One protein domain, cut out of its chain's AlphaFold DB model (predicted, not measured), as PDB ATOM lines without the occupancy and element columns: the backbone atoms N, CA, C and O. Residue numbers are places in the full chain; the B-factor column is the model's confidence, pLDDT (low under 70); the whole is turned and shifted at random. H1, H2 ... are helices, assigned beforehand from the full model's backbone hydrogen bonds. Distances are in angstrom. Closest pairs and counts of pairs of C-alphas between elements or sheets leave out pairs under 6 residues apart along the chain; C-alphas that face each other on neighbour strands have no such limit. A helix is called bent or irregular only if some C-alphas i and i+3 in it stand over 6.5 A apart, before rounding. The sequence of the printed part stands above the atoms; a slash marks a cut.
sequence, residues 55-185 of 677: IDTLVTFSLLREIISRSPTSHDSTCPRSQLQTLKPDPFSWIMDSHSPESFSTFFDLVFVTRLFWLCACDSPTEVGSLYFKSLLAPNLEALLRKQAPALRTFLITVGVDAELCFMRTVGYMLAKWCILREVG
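Overview. This is residues 55 to 185 of the 677 residues of the protein "GRF-type domain-containing protein" of Prunus yedoensis var. nudiflora (UniProt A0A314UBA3). Look for a pack of crossed helices built round H4, which with H5 folds into a helical hairpin; H1 and H7 each cross H4 steeply and also meet each other. H3 and H6 lie side by side, running opposite ways, near the beginning of H4, and residues 70 to 82 make a wide loop from H1 to the short H2. The printed part has 131 residues with seven named helices, in order H1 to H7, and no named strand: the class is all helix. It is compact, with a radius of gyration of the C-alphas of 14.9 A, and spans 43 by 37 by 27 A.

Arrangement. Begin at H7, residues 161 to 184, the longest helix. Its residues 170 to 174 touch H4, residues 101 to 123, at a steep tilt of 64 degrees; the closest C-alphas, of Val 171 and Thr 114, are 6.5 A apart. Its residues 163 to 170 touch residues 64 to 68 of H1, residues 55 to 69, closest at the C-alphas of Cys 166 and Ile 68, 5.3 A; the tilt of 73 degrees is only just about perpendicular. H1 touches H4 at residues 108 to 115 of H4, at a steep tilt of 46 degrees, the same way; C-alphas 67 and 115 are closest, 5.8 A. H4 touches H5, residues 126 to 144, closest at C-alphas 120 and 129, 4.6 A, at a shallow tilt of 24 degrees, opposite ways. H5 has a kink of 46 degrees near residue 138 and is irregular, with C-alphas 139 and 142 7.5 A apart. Residues 103 to 107 of H4 touch H6, residues 150 to 158, closest at C-alphas 107 and 152, 5.8 A. H6 touches H3, residues 90 to 98, closest at C-alphas 151 and 95, 6.1 A, at a shallow tilt of 23 degrees. H2, residues 83 to 86, touches residues 65 to 69 of H1, closest at C-alphas 85 and 65, 6.7 A. H1 and H5 are apart. Every O i to N i+4 pair is within hydrogen-bond range in H1, H3, H6 and H7, against 17 of 19 in H4 and 9 of 15 in H5; H2 is too short for such a pair.

Along the chain. Find C-alpha 55 at (-13.735, 41.253, -0.049); from there H1 runs 20.9 A to C-alpha 69. H4 starts at (-4.246, 30.954, -9.110) and covers 31.2 A; H5 covers 24.0 A. H7 runs 34.2 A to C-alpha 184 at (-35.501, 17.571, -25.524).

Size, cuts and confidence. The farthest C-alphas, of Asp 90 and Gly 185, are 43.7 A apart. The printed part has no cut; the link from H1 to H2 is long. Look for pLDDT under 70 at residues 55 to 58, 73 to 87, 146 to 148 and 183 to 185.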
ATOM      1  N   ILE A  55     -12.704  41.448   0.989       60.78
ATOM      2  CA  ILE A  55     -13.735  41.253  -0.049       60.78
ATOM      3  C   ILE A  55     -13.683  39.844  -0.681       60.78
ATOM      4  O   ILE A  55     -14.719  39.197  -0.827       60.78
ATOM      5  N   ASP A  56     -12.494  39.313  -0.964       57.84
ATOM      6  CA  ASP A  56     -12.335  38.109  -1.798       57.84
ATOM      7  C   ASP A  56     -12.778  36.811  -1.103       57.84
ATOM      8  O   ASP A  56     -13.531  36.002  -1.659       57.84
ATOM      9  N   THR A  57     -12.386  36.640   0.167       61.69
ATOM     10  CA  THR A  57     -12.833  35.513   1.004       61.69
ATOM     11  C   THR A  57     -14.343  35.563   1.234       61.69
ATOM     12  O   THR A  57     -14.989  34.518   1.283       61.69
ATOM     13  N   LEU A  58     -14.922  36.767   1.345       68.12
ATOM     14  CA  LEU A  58     -16.352  36.958   1.585       68.12
ATOM     15  C   LEU A  58     -17.202  36.610   0.361       68.12
ATOM     16  O   LEU A  58     -18.282  36.045   0.541       68.12
ATOM     17  N   VAL A  59     -16.741  36.892  -0.862       78.62
ATOM     18  CA  VAL A  59     -17.506  36.593  -2.087       78.62
ATOM     19  C   VAL A  59     -17.637  35.086  -2.289       78.62
ATOM     20  O   VAL A  59     -18.756  34.572  -2.333       78.62
ATOM     21  N   THR A  60     -16.518  34.356  -2.337       79.31
ATOM     22  CA  THR A  60     -16.531  32.894  -2.546       79.31
ATOM     23  C   THR A  60     -17.332  32.187  -1.453       79.31
ATOM     24  O   THR A  60     -18.175  31.331  -1.734       79.31
ATOM     25  N   PHE A  61     -17.126  32.594  -0.199       81.69
ATOM     26  CA  PHE A  61     -17.863  32.076   0.948       81.69
ATOM     27  C   PHE A  61     -19.374  32.338   0.848       81.69
ATOM     28  O   PHE A  61     -20.177  31.434   1.087       81.69
ATOM     29  N   SER A  62     -19.777  33.550   0.456       84.00
ATOM     30  CA  SER A  62     -21.191  33.917   0.312       84.00
ATOM     31  C   SER A  62     -21.870  33.124  -0.802       84.00
ATOM     32  O   SER A  62     -22.953  32.580  -0.587       84.00
ATOM     33  N   LEU A  63     -21.210  32.970  -1.956       88.44
ATOM     34  CA  LEU A  63     -21.717  32.155  -3.065       88.44
ATOM     35  C   LEU A  63     -21.949  30.703  -2.630       88.44
ATOM     36  O   LEU A  63     -23.013  30.139  -2.889       88.44
ATOM     37  N   LEU A  64     -20.988  30.105  -1.920       87.19
ATOM     38  CA  LEU A  64     -21.100  28.739  -1.404       87.19
ATOM     39  C   LEU A  64     -22.234  28.588  -0.390       87.19
ATOM     40  O   LEU A  64     -23.016  27.636  -0.477       87.19
ATOM     41  N   ARG A  65     -22.369  29.536   0.541       84.56
ATOM     42  CA  ARG A  65     -23.471  29.550   1.509       84.56
ATOM     43  C   ARG A  65     -24.825  29.608   0.802       84.56
ATOM     44  O   ARG A  65     -25.736  28.864   1.168       84.56
ATOM     45  N   GLU A  66     -24.954  30.432  -0.236       86.69
ATOM     46  CA  GLU A  66     -26.178  30.509  -1.036       86.69
ATOM     47  C   GLU A  66     -26.456  29.205  -1.796       86.69
ATOM     48  O   GLU A  66     -27.584  28.706  -1.751       86.69
ATOM     49  N   ILE A  67     -25.440  28.597  -2.419       88.81
ATOM     50  CA  ILE A  67     -25.552  27.295  -3.101       88.81
ATOM     51  C   ILE A  67     -26.051  26.208  -2.148       88.81
ATOM     52  O   ILE A  67     -26.938  25.430  -2.506       88.81
ATOM     53  N   ILE A  68     -25.494  26.151  -0.939       85.50
ATOM     54  CA  ILE A  68     -25.863  25.158   0.073       85.50
ATOM     55  C   ILE A  68     -27.292  25.403   0.566       85.50
ATOM     56  O   ILE A  68     -28.072  24.455   0.667       85.50
ATOM     57  N   SER A  69     -27.671  26.665   0.792       82.88
ATOM     58  CA  SER A  69     -29.029  27.024   1.223       82.88
ATOM     59  C   SER A  69     -30.109  26.633   0.204       82.88
ATOM     60  O   SER A  69     -31.191  26.194   0.591       82.88
ATOM     61  N   ARG A  70     -29.793  26.732  -1.095       84.19
ATOM     62  CA  ARG A  70     -30.691  26.413  -2.217       84.19
ATOM     63  C   ARG A  70     -30.570  24.969  -2.710       84.19
ATOM     64  O   ARG A  70     -31.197  24.610  -3.701       84.19
ATOM     65  N   SER A  71     -29.777  24.132  -2.046       86.25
ATOM     66  CA  SER A  71     -29.546  22.754  -2.484       86.25
ATOM     67  C   SER A  71     -30.853  21.932  -2.535       86.25
ATOM     68  O   SER A  71     -31.715  22.102  -1.661       86.25
ATOM     69  N   PRO A  72     -31.030  21.005  -3.497       84.00
ATOM     70  CA  PRO A  72     -32.167  20.082  -3.521       84.00
ATOM     71  C   PRO A  72     -32.244  19.225  -2.250       84.00
ATOM     72  O   PRO A  72     -31.223  18.794  -1.705       84.00
ATOM     73  N   THR A  73     -33.452  18.975  -1.747       68.00
ATOM     74  CA  THR A  73     -33.666  18.083  -0.597       68.00
ATOM     75  C   THR A  73     -33.808  16.641  -1.061       68.00
ATOM     76  O   THR A  73     -34.548  16.363  -2.000       68.00
ATOM     77  N   SER A  74     -33.182  15.703  -0.350       60.16
ATOM     78  CA  SER A  74     -33.658  14.320  -0.376       60.16
ATOM     79  C   SER A  74     -34.868  14.207   0.548       60.16
ATOM     80  O   SER A  74     -34.829  14.757   1.652       60.16
ATOM     81  N   HIS A  75     -35.912  13.489   0.124       54.12
ATOM     82  CA  HIS A  75     -37.155  13.317   0.894       54.12
ATOM     83  C   HIS A  75     -36.922  12.823   2.344       54.12
ATOM     84  O   HIS A  75     -37.705  13.180   3.220       54.12
ATOM     85  N   ASP A  76     -35.784  12.157   2.604       55.12
ATOM     86  CA  ASP A  76     -35.372  11.601   3.905       55.12
ATOM     87  C   ASP A  76     -34.028  12.158   4.441       55.12
ATOM     88  O   ASP A  76     -33.276  11.453   5.114       55.12
ATOM     89  N   SER A  77     -33.650  13.400   4.104       60.28
ATOM     90  CA  SER A  77     -32.380  13.982   4.588       60.28
ATOM     91  C   SER A  77     -32.374  14.164   6.111       60.28
ATOM     92  O   SER A  77     -33.223  14.874   6.645       60.28
ATOM     93  N   THR A  78     -31.368  13.622   6.802       57.28
ATOM     94  CA  THR A  78     -31.114  13.873   8.235       57.28
ATOM     95  C   THR A  78     -30.378  15.188   8.501       57.28
ATOM     96  O   THR A  78     -30.108  15.504   9.654       57.28
ATOM     97  N   CYS A  79     -30.018  15.941   7.459       59.19
ATOM     98  CA  CYS A  79     -29.172  17.126   7.571       59.19
ATOM     99  C   CYS A  79     -29.954  18.362   8.079       59.19
ATOM    100  O   CYS A  79     -30.827  18.860   7.353       59.19
ATOM    101  N   PRO A  80     -29.645  18.905   9.277       58.50
ATOM    102  CA  PRO A  80     -30.270  20.122   9.786       58.50
ATOM    103  C   PRO A  80     -29.670  21.358   9.098       58.50
ATOM    104  O   PRO A  80     -28.653  21.913   9.512       58.50
ATOM    105  N   ARG A  81     -30.322  21.825   8.026       61.12
ATOM    106  CA  ARG A  81     -29.866  22.973   7.212       61.12
ATOM    107  C   ARG A  81     -29.685  24.281   7.982       61.12
ATOM    108  O   ARG A  81     -28.908  25.126   7.546       61.12
ATOM    109  N   SER A  82     -30.364  24.450   9.114       54.56
ATOM    110  CA  SER A  82     -30.183  25.602  10.003       54.56
ATOM    111  C   SER A  82     -28.753  25.699  10.550       54.56
ATOM    112  O   SER A  82     -28.251  26.806  10.722       54.56
ATOM    113  N   GLN A  83     -28.056  24.570  10.733       56.00
ATOM    114  CA  GLN A  83     -26.665  24.529  11.204       56.00
ATOM    115  C   GLN A  83     -25.643  24.703  10.071       56.00
ATOM    116  O   GLN A  83     -24.524  25.142  10.306       56.00
ATOM    117  N   LEU A  84     -26.016  24.449   8.813       58.00
ATOM    118  CA  LEU A  84     -25.123  24.651   7.662       58.00
ATOM    119  C   LEU A  84     -24.855  26.129   7.338       58.00
ATOM    120  O   LEU A  84     -23.978  26.438   6.535       58.00
ATOM    121  N   GLN A  85     -25.574  27.059   7.972       56.06
ATOM    122  CA  GLN A  85     -25.294  28.491   7.858       56.06
ATOM    123  C   GLN A  85     -24.056  28.930   8.662       56.06
ATOM    124  O   GLN A  85     -23.602  30.058   8.485       56.06
ATOM    125  N   THR A  86     -23.481  28.053   9.500       59.34
ATOM    126  CA  THR A  86     -22.285  28.322  10.321       59.34
ATOM    127  C   THR A  86     -20.997  27.762   9.708       59.34
ATOM    128  O   THR A  86     -20.118  27.288  10.431       59.34
ATOM    129  N   LEU A  87     -20.872  27.764   8.376       68.19
ATOM    130  CA  LEU A  87     -19.595  27.444   7.734       68.19
ATOM    131  C   LEU A  87     -18.521  28.406   8.249       68.19
ATOM    132  O   LEU A  87     -18.730  29.617   8.300       68.19
ATOM    133  N   LYS A  88     -17.371  27.871   8.659       73.62
ATOM    134  CA  LYS A  88     -16.250  28.705   9.100       73.62
ATOM    135  C   LYS A  88     -15.547  29.294   7.877       73.62
ATOM    136  O   LYS A  88     -15.417  28.577   6.892       73.62
ATOM    137  N   PRO A  89     -15.071  30.548   7.922       74.38
ATOM    138  CA  PRO A  89     -14.308  31.140   6.826       74.38
ATOM    139  C   PRO A  89     -12.900  30.526   6.675       74.38
ATOM    140  O   PRO A  89     -12.374  30.486   5.568       74.38
ATOM    141  N   ASP A  90     -12.313  29.995   7.756       76.06
ATOM    142  CA  ASP A  90     -10.907  29.547   7.805       76.06
ATOM    143  C   ASP A  90     -10.510  28.472   6.763       76.06
ATOM    144  O   ASP A  90      -9.433  28.578   6.170       76.06
ATOM    145  N   PRO A  91     -11.335  27.439   6.475       74.00
ATOM    146  CA  PRO A  91     -11.029  26.480   5.414       74.00
ATOM    147  C   PRO A  91     -10.930  27.131   4.028       74.00
ATOM    148  O   PRO A  91     -10.182  26.659   3.179       74.00
ATOM    149  N   PHE A  92     -11.658  28.227   3.796       75.62
ATOM    150  CA  PHE A  92     -11.709  28.908   2.502       75.62
ATOM    151  C   PHE A  92     -10.515  29.819   2.273       75.62
ATOM    152  O   PHE A  92      -9.975  29.828   1.168       75.62
ATOM    153  N   SER A  93     -10.069  30.534   3.311       75.94
ATOM    154  CA  SER A  93      -8.790  31.248   3.252       75.94
ATOM    155  C   SER A  93      -7.653  30.276   2.969       75.94
ATOM    156  O   SER A  93      -6.848  30.524   2.080       75.94
ATOM    157  N   TRP A  94      -7.658  29.106   3.617       79.69
ATOM    158  CA  TRP A  94      -6.637  28.097   3.361       79.69
ATOM    159  C   TRP A  94      -6.631  27.609   1.907       79.69
ATOM    160  O   TRP A  94      -5.561  27.514   1.321       79.69
ATOM    161  N   ILE A  95      -7.796  27.358   1.299       82.00
ATOM    162  CA  ILE A  95      -7.886  26.929  -0.109       82.00
ATOM    163  C   ILE A  95      -7.347  27.997  -1.068       82.00
ATOM    164  O   ILE A  95      -6.689  27.647  -2.047       82.00
ATOM    165  N   MET A  96      -7.623  29.276  -0.808       76.94
ATOM    166  CA  MET A  96      -7.075  30.374  -1.614       76.94
ATOM    167  C   MET A  96      -5.556  30.467  -1.480       76.94
ATOM    168  O   MET A  96      -4.866  30.600  -2.486       76.94
ATOM    169  N   ASP A  97      -5.037  30.334  -0.259       80.75
ATOM    170  CA  ASP A  97      -3.607  30.488   0.025       80.75
ATOM    171  C   ASP A  97      -2.775  29.262  -0.402       80.75
ATOM    172  O   ASP A  97      -1.582  29.381  -0.679       80.75
ATOM    173  N   SER A  98      -3.375  28.064  -0.431       83.56
ATOM    174  CA  SER A  98      -2.653  26.800  -0.631       83.56
ATOM    175  C   SER A  98      -2.552  26.331  -2.083       83.56
ATOM    176  O   SER A  98      -1.864  25.345  -2.346       83.56
ATOM    177  N   HIS A  99      -3.270  26.960  -3.017       85.00
ATOM    178  CA  HIS A  99      -3.386  26.496  -4.404       85.00
ATOM    179  C   HIS A  99      -2.898  27.538  -5.409       85.00
ATOM    180  O   HIS A  99      -2.844  28.729  -5.126       85.00
ATOM    181  N   SER A 100      -2.540  27.086  -6.615       86.12
ATOM    182  CA  SER A 100      -2.179  28.007  -7.694       86.12
ATOM    183  C   SER A 100      -3.386  28.862  -8.119       86.12
ATOM    184  O   SER A 100      -4.522  28.370  -8.070       86.12
ATOM    185  N   PRO A 101      -3.166  30.095  -8.621       83.06
ATOM    186  CA  PRO A 101      -4.246  30.954  -9.110       83.06
ATOM    187  C   PRO A 101      -5.120  30.281 -10.176       83.06
ATOM    188  O   PRO A 101      -6.336  30.428 -10.159       83.06
ATOM    189  N   GLU A 102      -4.530  29.467 -11.056       84.00
ATOM    190  CA  GLU A 102      -5.253  28.716 -12.092       84.00
ATOM    191  C   GLU A 102      -6.193  27.647 -11.503       84.00
ATOM    192  O   GLU A 102      -7.347  27.504 -11.926       84.00
ATOM    193  N   SER A 103      -5.713  26.896 -10.503       85.06
ATOM    194  CA  SER A 103      -6.523  25.887  -9.813       85.06
ATOM    195  C   SER A 103      -7.656  26.540  -9.030       85.06
ATOM    196  O   SER A 103      -8.763  26.001  -8.993       85.06
ATOM    197  N   PHE A 104      -7.378  27.672  -8.381       86.31
ATOM    198  CA  PHE A 104      -8.394  28.409  -7.647       86.31
ATOM    199  C   PHE A 104      -9.426  29.044  -8.587       86.31
ATOM    200  O   PHE A 104     -10.617  28.878  -8.349       86.31
ATOM    201  N   SER A 105      -8.997  29.666  -9.691       87.00
ATOM    202  CA  SER A 105      -9.882  30.259 -10.708       87.00
ATOM    203  C   SER A 105     -10.880  29.232 -11.252       87.00
ATOM    204  O   SER A 105     -12.086  29.462 -11.232       87.00
ATOM    205  N   THR A 106     -10.417  28.019 -11.579       86.44
ATOM    206  CA  THR A 106     -11.303  26.930 -12.036       86.44
ATOM    207  C   THR A 106     -12.346  26.538 -10.977       86.44
ATOM    208  O   THR A 106     -13.507  26.276 -11.298       86.44
ATOM    209  N   PHE A 107     -11.945  26.479  -9.702       88.31
ATOM    210  CA  PHE A 107     -12.865  26.205  -8.596       88.31
ATOM    211  C   PHE A 107     -13.869  27.348  -8.404       88.31
ATOM    212  O   PHE A 107     -15.067  27.090  -8.273       88.31
ATOM    213  N   PHE A 108     -13.398  28.592  -8.432       88.44
ATOM    214  CA  PHE A 108     -14.235  29.777  -8.311       88.44
ATOM    215  C   PHE A 108     -15.269  29.844  -9.435       88.44
ATOM    216  O   PHE A 108     -16.453  30.021  -9.158       88.44
ATOM    217  N   ASP A 109     -14.865  29.613 -10.683       88.69
ATOM    218  CA  ASP A 109     -15.777  29.589 -11.824       88.69
ATOM    219  C   ASP A 109     -16.838  28.492 -11.679       88.69
ATOM    220  O   ASP A 109     -18.004  28.720 -12.002       88.69
ATOM    221  N   LEU A 110     -16.484  27.316 -11.145       89.56
ATOM    222  CA  LEU A 110     -17.458  26.254 -10.871       89.56
ATOM    223  C   LEU A 110     -18.476  26.708  -9.822       89.56
ATOM    224  O   LEU A 110     -19.680  26.527 -10.023       89.56
ATOM    225  N   VAL A 111     -18.016  27.300  -8.719       90.62
ATOM    226  CA  VAL A 111     -18.886  27.863  -7.674       90.62
ATOM    227  C   VAL A 111     -19.791  28.937  -8.272       90.62
ATOM    228  O   VAL A 111     -21.009  28.897  -8.094       90.62
ATOM    229  N   PHE A 112     -19.223  29.856  -9.044       91.06
ATOM    230  CA  PHE A 112     -19.939  30.960  -9.657       91.06
ATOM    231  C   PHE A 112     -21.014  30.479 -10.637       91.06
ATOM    232  O   PHE A 112     -22.181  30.846 -10.503       91.06
ATOM    233  N   VAL A 113     -20.660  29.600 -11.578       90.56
ATOM    234  CA  VAL A 113     -21.594  29.005 -12.548       90.56
ATOM    235  C   VAL A 113     -22.694  28.230 -11.821       90.56
ATOM    236  O   VAL A 113     -23.873  28.394 -12.128       90.56
ATOM    237  N   THR A 114     -22.344  27.469 -10.782       91.38
ATOM    238  CA  THR A 114     -23.320  26.742  -9.954       91.38
ATOM    239  C   THR A 114     -24.290  27.687  -9.239       91.38
ATOM    240  O   THR A 114     -25.476  27.380  -9.108       91.38
ATOM    241  N   ARG A 115     -23.835  28.862  -8.792       91.19
ATOM    242  CA  ARG A 115     -24.730  29.866  -8.210       91.19
ATOM    243  C   ARG A 115     -25.598  30.550  -9.265       91.19
ATOM    244  O   ARG A 115     -26.797  30.755  -9.028       91.19
ATOM    245  N   LEU A 116     -25.005  30.894 -10.404       90.69
ATOM    246  CA  LEU A 116     -25.682  31.531 -11.529       90.69
ATOM    247  C   LEU A 116     -26.792  30.634 -12.082       90.69
ATOM    248  O   LEU A 116     -27.851  31.143 -12.427       90.69
ATOM    249  N   PHE A 117     -26.612  29.311 -12.059       91.50
ATOM    250  CA  PHE A 117     -27.664  28.349 -12.389       91.50
ATOM    251  C   PHE A 117     -28.968  28.627 -11.640       91.50
ATOM    252  O   PHE A 117     -30.012  28.674 -12.278       91.50
ATOM    253  N   TRP A 118     -28.939  28.855 -10.323       89.19
ATOM    254  CA  TRP A 118     -30.166  29.126  -9.565       89.19
ATOM    255  C   TRP A 118     -30.841  30.420 -10.000       89.19
ATOM    256  O   TRP A 118     -32.060  30.460 -10.138       89.19
ATOM    257  N   LEU A 119     -30.047  31.458 -10.259       88.62
ATOM    258  CA  LEU A 119     -30.569  32.727 -10.749       88.62
ATOM    259  C   LEU A 119     -31.192  32.546 -12.140       88.62
ATOM    260  O   LEU A 119     -32.310  32.982 -12.381       88.62
ATOM    261  N   CYS A 120     -30.515  31.831 -13.036       88.69
ATOM    262  CA  CYS A 120     -30.973  31.623 -14.403       88.69
ATOM    263  C   CYS A 120     -32.155  30.645 -14.519       88.69
ATOM    264  O   CYS A 120     -33.012  30.820 -15.381       88.69
ATOM    265  N   ALA A 121     -32.204  29.612 -13.677       84.19
ATOM    266  CA  ALA A 121     -33.218  28.564 -13.733       84.19
ATOM    267  C   ALA A 121     -34.491  28.902 -12.944       84.19
ATOM    268  O   ALA A 121     -35.552  28.394 -13.300       84.19
ATOM    269  N   CYS A 122     -34.394  29.712 -11.884       82.25
ATOM    270  CA  CYS A 122     -35.528  30.022 -11.007       82.25
ATOM    271  C   CYS A 122     -35.967  31.485 -11.071       82.25
ATOM    272  O   CYS A 122     -37.164  31.748 -11.008       82.25
ATOM    273  N   ASP A 123     -35.021  32.418 -11.200       83.25
ATOM    274  CA  ASP A 123     -35.280  33.842 -10.959       83.25
ATOM    275  C   ASP A 123     -35.264  34.682 -12.260       83.25
ATOM    276  O   ASP A 123     -35.715  35.827 -12.265       83.25
ATOM    277  N   SER A 124     -34.755  34.138 -13.375       83.25
ATOM    278  CA  SER A 124     -34.577  34.866 -14.643       83.25
ATOM    279  C   SER A 124     -35.610  34.501 -15.719       83.25
ATOM    280  O   SER A 124     -36.138  33.387 -15.704       83.25
ATOM    281  N   PRO A 125     -35.853  35.381 -16.714       85.25
ATOM    282  CA  PRO A 125     -36.657  35.046 -17.888       85.25
ATOM    283  C   PRO A 125     -36.132  33.807 -18.628       85.25
ATOM    284  O   PRO A 125     -34.919  33.600 -18.740       85.25
ATOM    285  N   THR A 126     -37.042  33.016 -19.203       81.50
ATOM    286  CA  THR A 126     -36.748  31.740 -19.887       81.50
ATOM    287  C   THR A 126     -35.625  31.855 -20.918       81.50
ATOM    288  O   THR A 126     -34.824  30.936 -21.104       81.50
ATOM    289  N   GLU A 127     -35.531  32.990 -21.601       81.75
ATOM    290  CA  GLU A 127     -34.555  33.209 -22.657       81.75
ATOM    291  C   GLU A 127     -33.150  33.489 -22.121       81.75
ATOM    292  O   GLU A 127     -32.175  33.046 -22.730       81.75
ATOM    293  N   VAL A 128     -33.042  34.150 -20.964       82.50
ATOM    294  CA  VAL A 128     -31.774  34.311 -20.231       82.50
ATOM    295  C   VAL A 128     -31.320  32.954 -19.698       82.50
ATOM    296  O   VAL A 128     -30.160  32.578 -19.878       82.50
ATOM    297  N   GLY A 129     -32.252  32.165 -19.154       85.19
ATOM    298  CA  GLY A 129     -32.009  30.773 -18.785       85.19
ATOM    299  C   GLY A 129     -31.461  29.952 -19.956       85.19
ATOM    300  O   GLY A 129     -30.408  29.321 -19.841       85.19
ATOM    301  N   SER A 130     -32.105  30.008 -21.128       82.69
ATOM    302  CA  SER A 130     -31.614  29.307 -22.323       82.69
ATOM    303  C   SER A 130     -30.231  29.788 -22.766       82.69
ATOM    304  O   SER A 130     -29.462  28.963 -23.270       82.69
ATOM    305  N   LEU A 131     -29.927  31.083 -22.647       84.88
ATOM    306  CA  LEU A 131     -28.616  31.635 -22.988       84.88
ATOM    307  C   LEU A 131     -27.537  31.094 -22.039       84.88
ATOM    308  O   LEU A 131     -26.487  30.655 -22.506       84.88
ATOM    309  N   TYR A 132     -27.823  31.016 -20.736       88.75
ATOM    310  CA  TYR A 132     -26.938  30.405 -19.742       88.75
ATOM    311  C   TYR A 132     -26.610  28.940 -20.077       88.75
ATOM    312  O   TYR A 132     -25.438  28.573 -20.176       88.75
ATOM    313  N   PHE A 133     -27.618  28.095 -20.325       85.31
ATOM    314  CA  PHE A 133     -27.374  26.670 -20.603       85.31
ATOM    315  C   PHE A 133     -26.554  26.437 -21.879       85.31
ATOM    316  O   PHE A 133     -25.722  25.525 -21.912       85.31
ATOM    317  N   LYS A 134     -26.784  27.243 -22.926       82.88
ATOM    318  CA  LYS A 134     -26.136  27.087 -24.240       82.88
ATOM    319  C   LYS A 134     -24.744  27.705 -24.299       82.88
ATOM    320  O   LYS A 134     -23.834  27.069 -24.821       82.88
ATOM    321  N   SER A 135     -24.589  28.923 -23.788       83.12
ATOM    322  CA  SER A 135     -23.381  29.726 -23.993       83.12
ATOM    323  C   SER A 135     -22.426  29.702 -22.802       83.12
ATOM    324  O   SER A 135     -21.233  29.904 -22.995       83.12
ATOM    325  N   LEU A 136     -22.917  29.428 -21.587       83.94
ATOM    326  CA  LEU A 136     -22.092  29.413 -20.374       83.94
ATOM    327  C   LEU A 136     -21.837  28.000 -19.867       83.94
ATOM    328  O   LEU A 136     -20.682  27.593 -19.757       83.94
ATOM    329  N   LEU A 137     -22.893  27.232 -19.593       84.88
ATOM    330  CA  LEU A 137     -22.739  25.921 -18.971       84.88
ATOM    331  C   LEU A 137     -22.130  24.900 -19.940       84.88
ATOM    332  O   LEU A 137     -21.083  24.337 -19.641       84.88
ATOM    333  N   ALA A 138     -22.746  24.683 -21.109       82.31
ATOM    334  CA  ALA A 138     -22.302  23.657 -22.059       82.31
ATOM    335  C   ALA A 138     -20.817  23.767 -22.471       82.31
ATOM    336  O   ALA A 138     -20.126  22.749 -22.398       82.31
ATOM    337  N   PRO A 139     -20.287  24.944 -22.868       80.69
ATOM    338  CA  PRO A 139     -18.912  25.047 -23.363       80.69
ATOM    339  C   PRO A 139     -17.852  24.923 -22.263       80.69
ATOM    340  O   PRO A 139     -16.726  24.521 -22.546       80.69
ATOM    341  N   ASN A 140     -18.194  25.268 -21.017       80.06
ATOM    342  CA  ASN A 140     -17.251  25.257 -19.896       80.06
ATOM    343  C   ASN A 140     -17.348  23.979 -19.044       80.06
ATOM    344  O   ASN A 140     -16.498  23.753 -18.189       80.06
ATOM    345  N   LEU A 141     -18.332  23.109 -19.286       79.19
ATOM    346  CA  LEU A 141     -18.632  21.946 -18.445       79.19
ATOM    347  C   LEU A 141     -17.437  20.995 -18.266       79.19
ATOM    348  O   LEU A 141     -17.113  20.613 -17.148       79.19
ATOM    349  N   GLU A 142     -16.743  20.643 -19.348       72.62
ATOM    350  CA  GLU A 142     -15.584  19.740 -19.280       72.62
ATOM    351  C   GLU A 142     -14.371  20.389 -18.594       72.62
ATOM    352  O   GLU A 142     -13.618  19.715 -17.891       72.62
ATOM    353  N   ALA A 143     -14.204  21.706 -18.753       75.31
ATOM    354  CA  ALA A 143     -13.158  22.458 -18.071       75.31
ATOM    355  C   ALA A 143     -13.411  22.529 -16.556       75.31
ATOM    356  O   ALA A 143     -12.496  22.276 -15.777       75.31
ATOM    357  N   LEU A 144     -14.657  22.803 -16.155       74.25
ATOM    358  CA  LEU A 144     -15.067  22.953 -14.756       74.25
ATOM    359  C   LEU A 144     -15.125  21.623 -13.992       74.25
ATOM    360  O   LEU A 144     -14.896  21.594 -12.787       74.25
ATOM    361  N   LEU A 145     -15.435  20.516 -14.677       73.62
ATOM    362  CA  LEU A 145     -15.577  19.183 -14.074       73.62
ATOM    363  C   LEU A 145     -14.346  18.289 -14.259       73.62
ATOM    364  O   LEU A 145     -14.417  17.076 -14.029       73.62
ATOM    365  N   ARG A 146     -13.216  18.848 -14.707       68.31
ATOM    366  CA  ARG A 146     -11.982  18.084 -14.901       68.31
ATOM    367  C   ARG A 146     -11.632  17.350 -13.603       68.31
ATOM    368  O   ARG A 146     -11.571  17.954 -12.538       68.31
ATOM    369  N   LYS A 147     -11.353  16.044 -13.709       56.06
ATOM    370  CA  LYS A 147     -11.139  15.098 -12.591       56.06
ATOM    371  C   LYS A 147     -10.002  15.454 -11.611       56.06
ATOM    372  O   LYS A 147      -9.765  14.709 -10.673       56.06
ATOM    373  N   GLN A 148      -9.293  16.560 -11.812       58.31
ATOM    374  CA  GLN A 148      -8.123  16.971 -11.040       58.31
ATOM    375  C   GLN A 148      -8.158  18.483 -10.804       58.31
ATOM    376  O   GLN A 148      -7.282  19.193 -11.282       58.31
ATOM    377  N   ALA A 149      -9.179  18.997 -10.116       74.06
ATOM    378  CA  ALA A 149      -9.142  20.351  -9.561       74.06
ATOM    379  C   ALA A 149      -8.702  20.256  -8.086       74.06
ATOM    380  O   ALA A 149      -9.539  19.942  -7.234       74.06
ATOM    381  N   PRO A 150      -7.408  20.475  -7.760       85.44
ATOM    382  CA  PRO A 150      -6.894  20.361  -6.395       85.44
ATOM    383  C   PRO A 150      -7.688  21.198  -5.390       85.44
ATOM    384  O   PRO A 150      -8.059  20.688  -4.336       85.44
ATOM    385  N   ALA A 151      -8.045  22.431  -5.762       88.31
ATOM    386  CA  ALA A 151      -8.853  23.320  -4.928       88.31
ATOM    387  C   ALA A 151     -10.245  22.741  -4.603       88.31
ATOM    388  O   ALA A 151     -10.665  22.770  -3.447       88.31
ATOM    389  N   LEU A 152     -10.931  22.135  -5.584       88.88
ATOM    390  CA  LEU A 152     -12.219  21.468  -5.358       88.88
ATOM    391  C   LEU A 152     -12.063  20.260  -4.427       88.88
ATOM    392  O   LEU A 152     -12.857  20.092  -3.506       88.88
ATOM    393  N   ARG A 153     -11.033  19.428  -4.628       88.88
ATOM    394  CA  ARG A 153     -10.751  18.281  -3.746       88.88
ATOM    395  C   ARG A 153     -10.513  18.741  -2.308       88.88
ATOM    396  O   ARG A 153     -11.117  18.196  -1.390       88.88
ATOM    397  N   THR A 154      -9.686  19.767  -2.109       89.25
ATOM    398  CA  THR A 154      -9.429  20.349  -0.786       89.25
ATOM    399  C   THR A 154     -10.703  20.911  -0.156       89.25
ATOM    400  O   THR A 154     -10.951  20.667   1.025       89.25
ATOM    401  N   PHE A 155     -11.551  21.594  -0.933       89.56
ATOM    402  CA  PHE A 155     -12.863  22.051  -0.473       89.56
ATOM    403  C   PHE A 155     -13.731  20.888   0.022       89.56
ATOM    404  O   PHE A 155     -14.199  20.921   1.158       89.56
ATOM    405  N   LEU A 156     -13.897  19.832  -0.779       89.94
ATOM    406  CA  LEU A 156     -14.753  18.694  -0.421       89.94
ATOM    407  C   LEU A 156     -14.242  17.943   0.821       89.94
ATOM    408  O   LEU A 156     -15.046  17.474   1.622       89.94
ATOM    409  N   ILE A 157     -12.922  17.875   1.021       88.38
ATOM    410  CA  ILE A 157     -12.312  17.259   2.211       88.38
ATOM    411  C   ILE A 157     -12.541  18.109   3.471       88.38
ATOM    412  O   ILE A 157     -12.755  17.561   4.551       88.38
ATOM    413  N   THR A 158     -12.496  19.440   3.357       86.81
ATOM    414  CA  THR A 158     -12.484  20.348   4.520       86.81
ATOM    415  C   THR A 158     -13.844  20.892   4.932       86.81
ATOM    416  O   THR A 158     -14.042  21.194   6.107       86.81
ATOM    417  N   VAL A 159     -14.789  21.022   3.997       85.12
ATOM    418  CA  VAL A 159     -16.092  21.661   4.251       85.12
ATOM    419  C   VAL A 159     -17.011  20.817   5.148       85.12
ATOM    420  O   VAL A 159     -17.956  21.333   5.745       85.12
ATOM    421  N   GLY A 160     -16.716  19.522   5.280       86.25
ATOM    422  CA  GLY A 160     -17.523  18.563   6.025       86.25
ATOM    423  C   GLY A 160     -18.596  17.890   5.165       86.25
ATOM    424  O   GLY A 160     -19.052  18.423   4.156       86.25
ATOM    425  N   VAL A 161     -19.009  16.690   5.583       86.44
ATOM    426  CA  VAL A 161     -19.826  15.769   4.767       86.44
ATOM    427  C   VAL A 161     -21.196  16.352   4.402       86.44
ATOM    428  O   VAL A 161     -21.669  16.164   3.285       86.44
ATOM    429  N   ASP A 162     -21.832  17.091   5.308       86.12
ATOM    430  CA  ASP A 162     -23.156  17.672   5.064       86.12
ATOM    431  C   ASP A 162     -23.132  18.782   4.003       86.12
ATOM    432  O   ASP A 162     -23.974  18.823   3.098       86.12
ATOM    433  N   ALA A 163     -22.148  19.679   4.093       86.69
ATOM    434  CA  ALA A 163     -21.957  20.758   3.132       86.69
ATOM    435  C   ALA A 163     -21.490  20.217   1.774       86.69
ATOM    436  O   ALA A 163     -21.981  20.663   0.737       86.69
ATOM    437  N   GLU A 164     -20.613  19.208   1.790       91.06
ATOM    438  CA  GLU A 164     -20.195  18.450   0.611       91.06
ATOM    439  C   GLU A 164     -21.413  17.878  -0.128       91.06
ATOM    440  O   GLU A 164     -21.588  18.135  -1.320       91.06
ATOM    441  N   LEU A 165     -22.300  17.166   0.577       90.56
ATOM    442  CA  LEU A 165     -23.515  16.600  -0.013       90.56
ATOM    443  C   LEU A 165     -24.414  17.683  -0.613       90.56
ATOM    444  O   LEU A 165     -24.901  17.522  -1.733       90.56
ATOM    445  N   CYS A 166     -24.623  18.795   0.092       90.19
ATOM    446  CA  CYS A 166     -25.446  19.891  -0.418       90.19
ATOM    447  C   CYS A 166     -24.860  20.497  -1.699       90.19
ATOM    448  O   CYS A 166     -25.587  20.706  -2.674       90.19
ATOM    449  N   PHE A 167     -23.550  20.742  -1.716       91.56
ATOM    450  CA  PHE A 167     -22.854  21.261  -2.888       91.56
ATOM    451  C   PHE A 167     -22.954  20.285  -4.068       91.56
ATOM    452  O   PHE A 167     -23.412  20.661  -5.150       91.56
ATOM    453  N   MET A 168     -22.626  19.009  -3.849       93.25
ATOM    454  CA  MET A 168     -22.627  17.992  -4.902       93.25
ATOM    455  C   MET A 168     -24.028  17.698  -5.444       93.25
ATOM    456  O   MET A 168     -24.175  17.477  -6.643       93.25
ATOM    457  N   ARG A 169     -25.077  17.755  -4.615       92.62
ATOM    458  CA  ARG A 169     -26.476  17.646  -5.070       92.62
ATOM    459  C   ARG A 169     -26.900  18.818  -5.945       92.62
ATOM    460  O   ARG A 169     -27.620  18.605  -6.919       92.62
ATOM    461  N   THR A 170     -26.449  20.036  -5.643       92.62
ATOM    462  CA  THR A 170     -26.695  21.194  -6.514       92.62
ATOM    463  C   THR A 170     -26.016  21.010  -7.866       92.62
ATOM    464  O   THR A 170     -26.666  21.165  -8.900       92.62
ATOM    465  N   VAL A 171     -24.735  20.625  -7.868       92.31
ATOM    466  CA  VAL A 171     -23.991  20.335  -9.103       92.31
ATOM    467  C   VAL A 171     -24.690  19.228  -9.896       92.31
ATOM    468  O   VAL A 171     -24.961  19.398 -11.083       92.31
ATOM    469  N   GLY A 172     -25.078  18.128  -9.249       92.00
ATOM    470  CA  GLY A 172     -25.816  17.038  -9.882       92.00
ATOM    471  C   GLY A 172     -27.150  17.461 -10.483       92.00
ATOM    472  O   GLY A 172     -27.460  17.070 -11.606       92.00
ATOM    473  N   TYR A 173     -27.920  18.298  -9.785       91.94
ATOM    474  CA  TYR A 173     -29.201  18.804 -10.282       91.94
ATOM    475  C   TYR A 173     -29.019  19.712 -11.499       91.94
ATOM    476  O   TYR A 173     -29.714  19.548 -12.502       91.94
ATOM    477  N   MET A 174     -28.040  20.622 -11.446       91.56
ATOM    478  CA  MET A 174     -27.660  21.469 -12.578       91.56
ATOM    479  C   MET A 174     -27.288  20.622 -13.804       91.56
ATOM    480  O   MET A 174     -27.777  20.874 -14.908       91.56
ATOM    481  N   LEU A 175     -26.467  19.587 -13.612       89.62
ATOM    482  CA  LEU A 175     -26.050  18.682 -14.686       89.62
ATOM    483  C   LEU A 175     -27.211  17.836 -15.219       89.62
ATOM    484  O   LEU A 175     -27.332  17.673 -16.432       89.62
ATOM    485  N   ALA A 176     -28.097  17.347 -14.350       89.69
ATOM    486  CA  ALA A 176     -29.299  16.626 -14.757       89.69
ATOM    487  C   ALA A 176     -30.203  17.506 -15.637       89.69
ATOM    488  O   ALA A 176     -30.599  17.080 -16.722       89.69
ATOM    489  N   LYS A 177     -30.456  18.761 -15.233       87.75
ATOM    490  CA  LYS A 177     -31.224  19.732 -16.033       87.75
ATOM    491  C   LYS A 177     -30.594  19.987 -17.393       87.75
ATOM    492  O   LYS A 177     -31.295  19.981 -18.403       87.75
ATOM    493  N   TRP A 178     -29.277  20.161 -17.432       86.38
ATOM    494  CA  TRP A 178     -28.554  20.315 -18.688       86.38
ATOM    495  C   TRP A 178     -28.695  19.083 -19.597       86.38
ATOM    496  O   TRP A 178     -28.990  19.229 -20.784       86.38
ATOM    497  N   CYS A 179     -28.554  17.869 -19.051       84.12
ATOM    498  CA  CYS A 179     -28.746  16.630 -19.807       84.12
ATOM    499  C   CYS A 179     -30.168  16.508 -20.373       84.12
ATOM    500  O   CYS A 179     -30.316  16.166 -21.545       84.12
ATOM    501  N   ILE A 180     -31.193  16.833 -19.579       82.56
ATOM    502  CA  ILE A 180     -32.598  16.811 -20.017       82.56
ATOM    503  C   ILE A 180     -32.821  17.814 -21.155       82.56
ATOM    504  O   ILE A 180     -33.377  17.454 -22.190       82.56
ATOM    505  N   LEU A 181     -32.346  19.057 -21.009       78.88
ATOM    506  CA  LEU A 181     -32.481  20.088 -22.047       78.88
ATOM    507  C   LEU A 181     -31.822  19.671 -23.367       78.88
ATOM    508  O   LEU A 181     -32.359  19.952 -24.439       78.88
ATOM    509  N   ARG A 182     -30.684  18.972 -23.299       74.50
ATOM    510  CA  ARG A 182     -30.002  18.434 -24.482       74.50
ATOM    511  C   ARG A 182     -30.820  17.347 -25.184       74.50
ATOM    512  O   ARG A 182     -30.798  17.285 -26.406       74.50
ATOM    513  N   GLU A 183     -31.515  16.492 -24.436       67.75
ATOM    514  CA  GLU A 183     -32.330  15.403 -24.999       67.75
ATOM    515  C   GLU A 183     -33.683  15.872 -25.559       67.75
ATOM    516  O   GLU A 183     -34.227  15.227 -26.451       67.75
ATOM    517  N   VAL A 184     -34.220  16.994 -25.067       63.66
ATOM    518  CA  VAL A 184     -35.501  17.571 -25.524       63.66
ATOM    519  C   VAL A 184     -35.327  18.538 -26.713       63.66
ATOM    520  O   VAL A 184     -36.295  18.854 -27.405       63.66
ATOM    521  N   GLY A 185     -34.106  19.007 -26.994       55.94
ATOM    522  CA  GLY A 185     -33.822  19.938 -28.092       55.94
ATOM    523  C   GLY A 185     -34.122  19.371 -29.490       55.94
ATOM    524  O   GLY A 185     -33.739  18.253 -29.825       55.94
TER     525      GLY A 185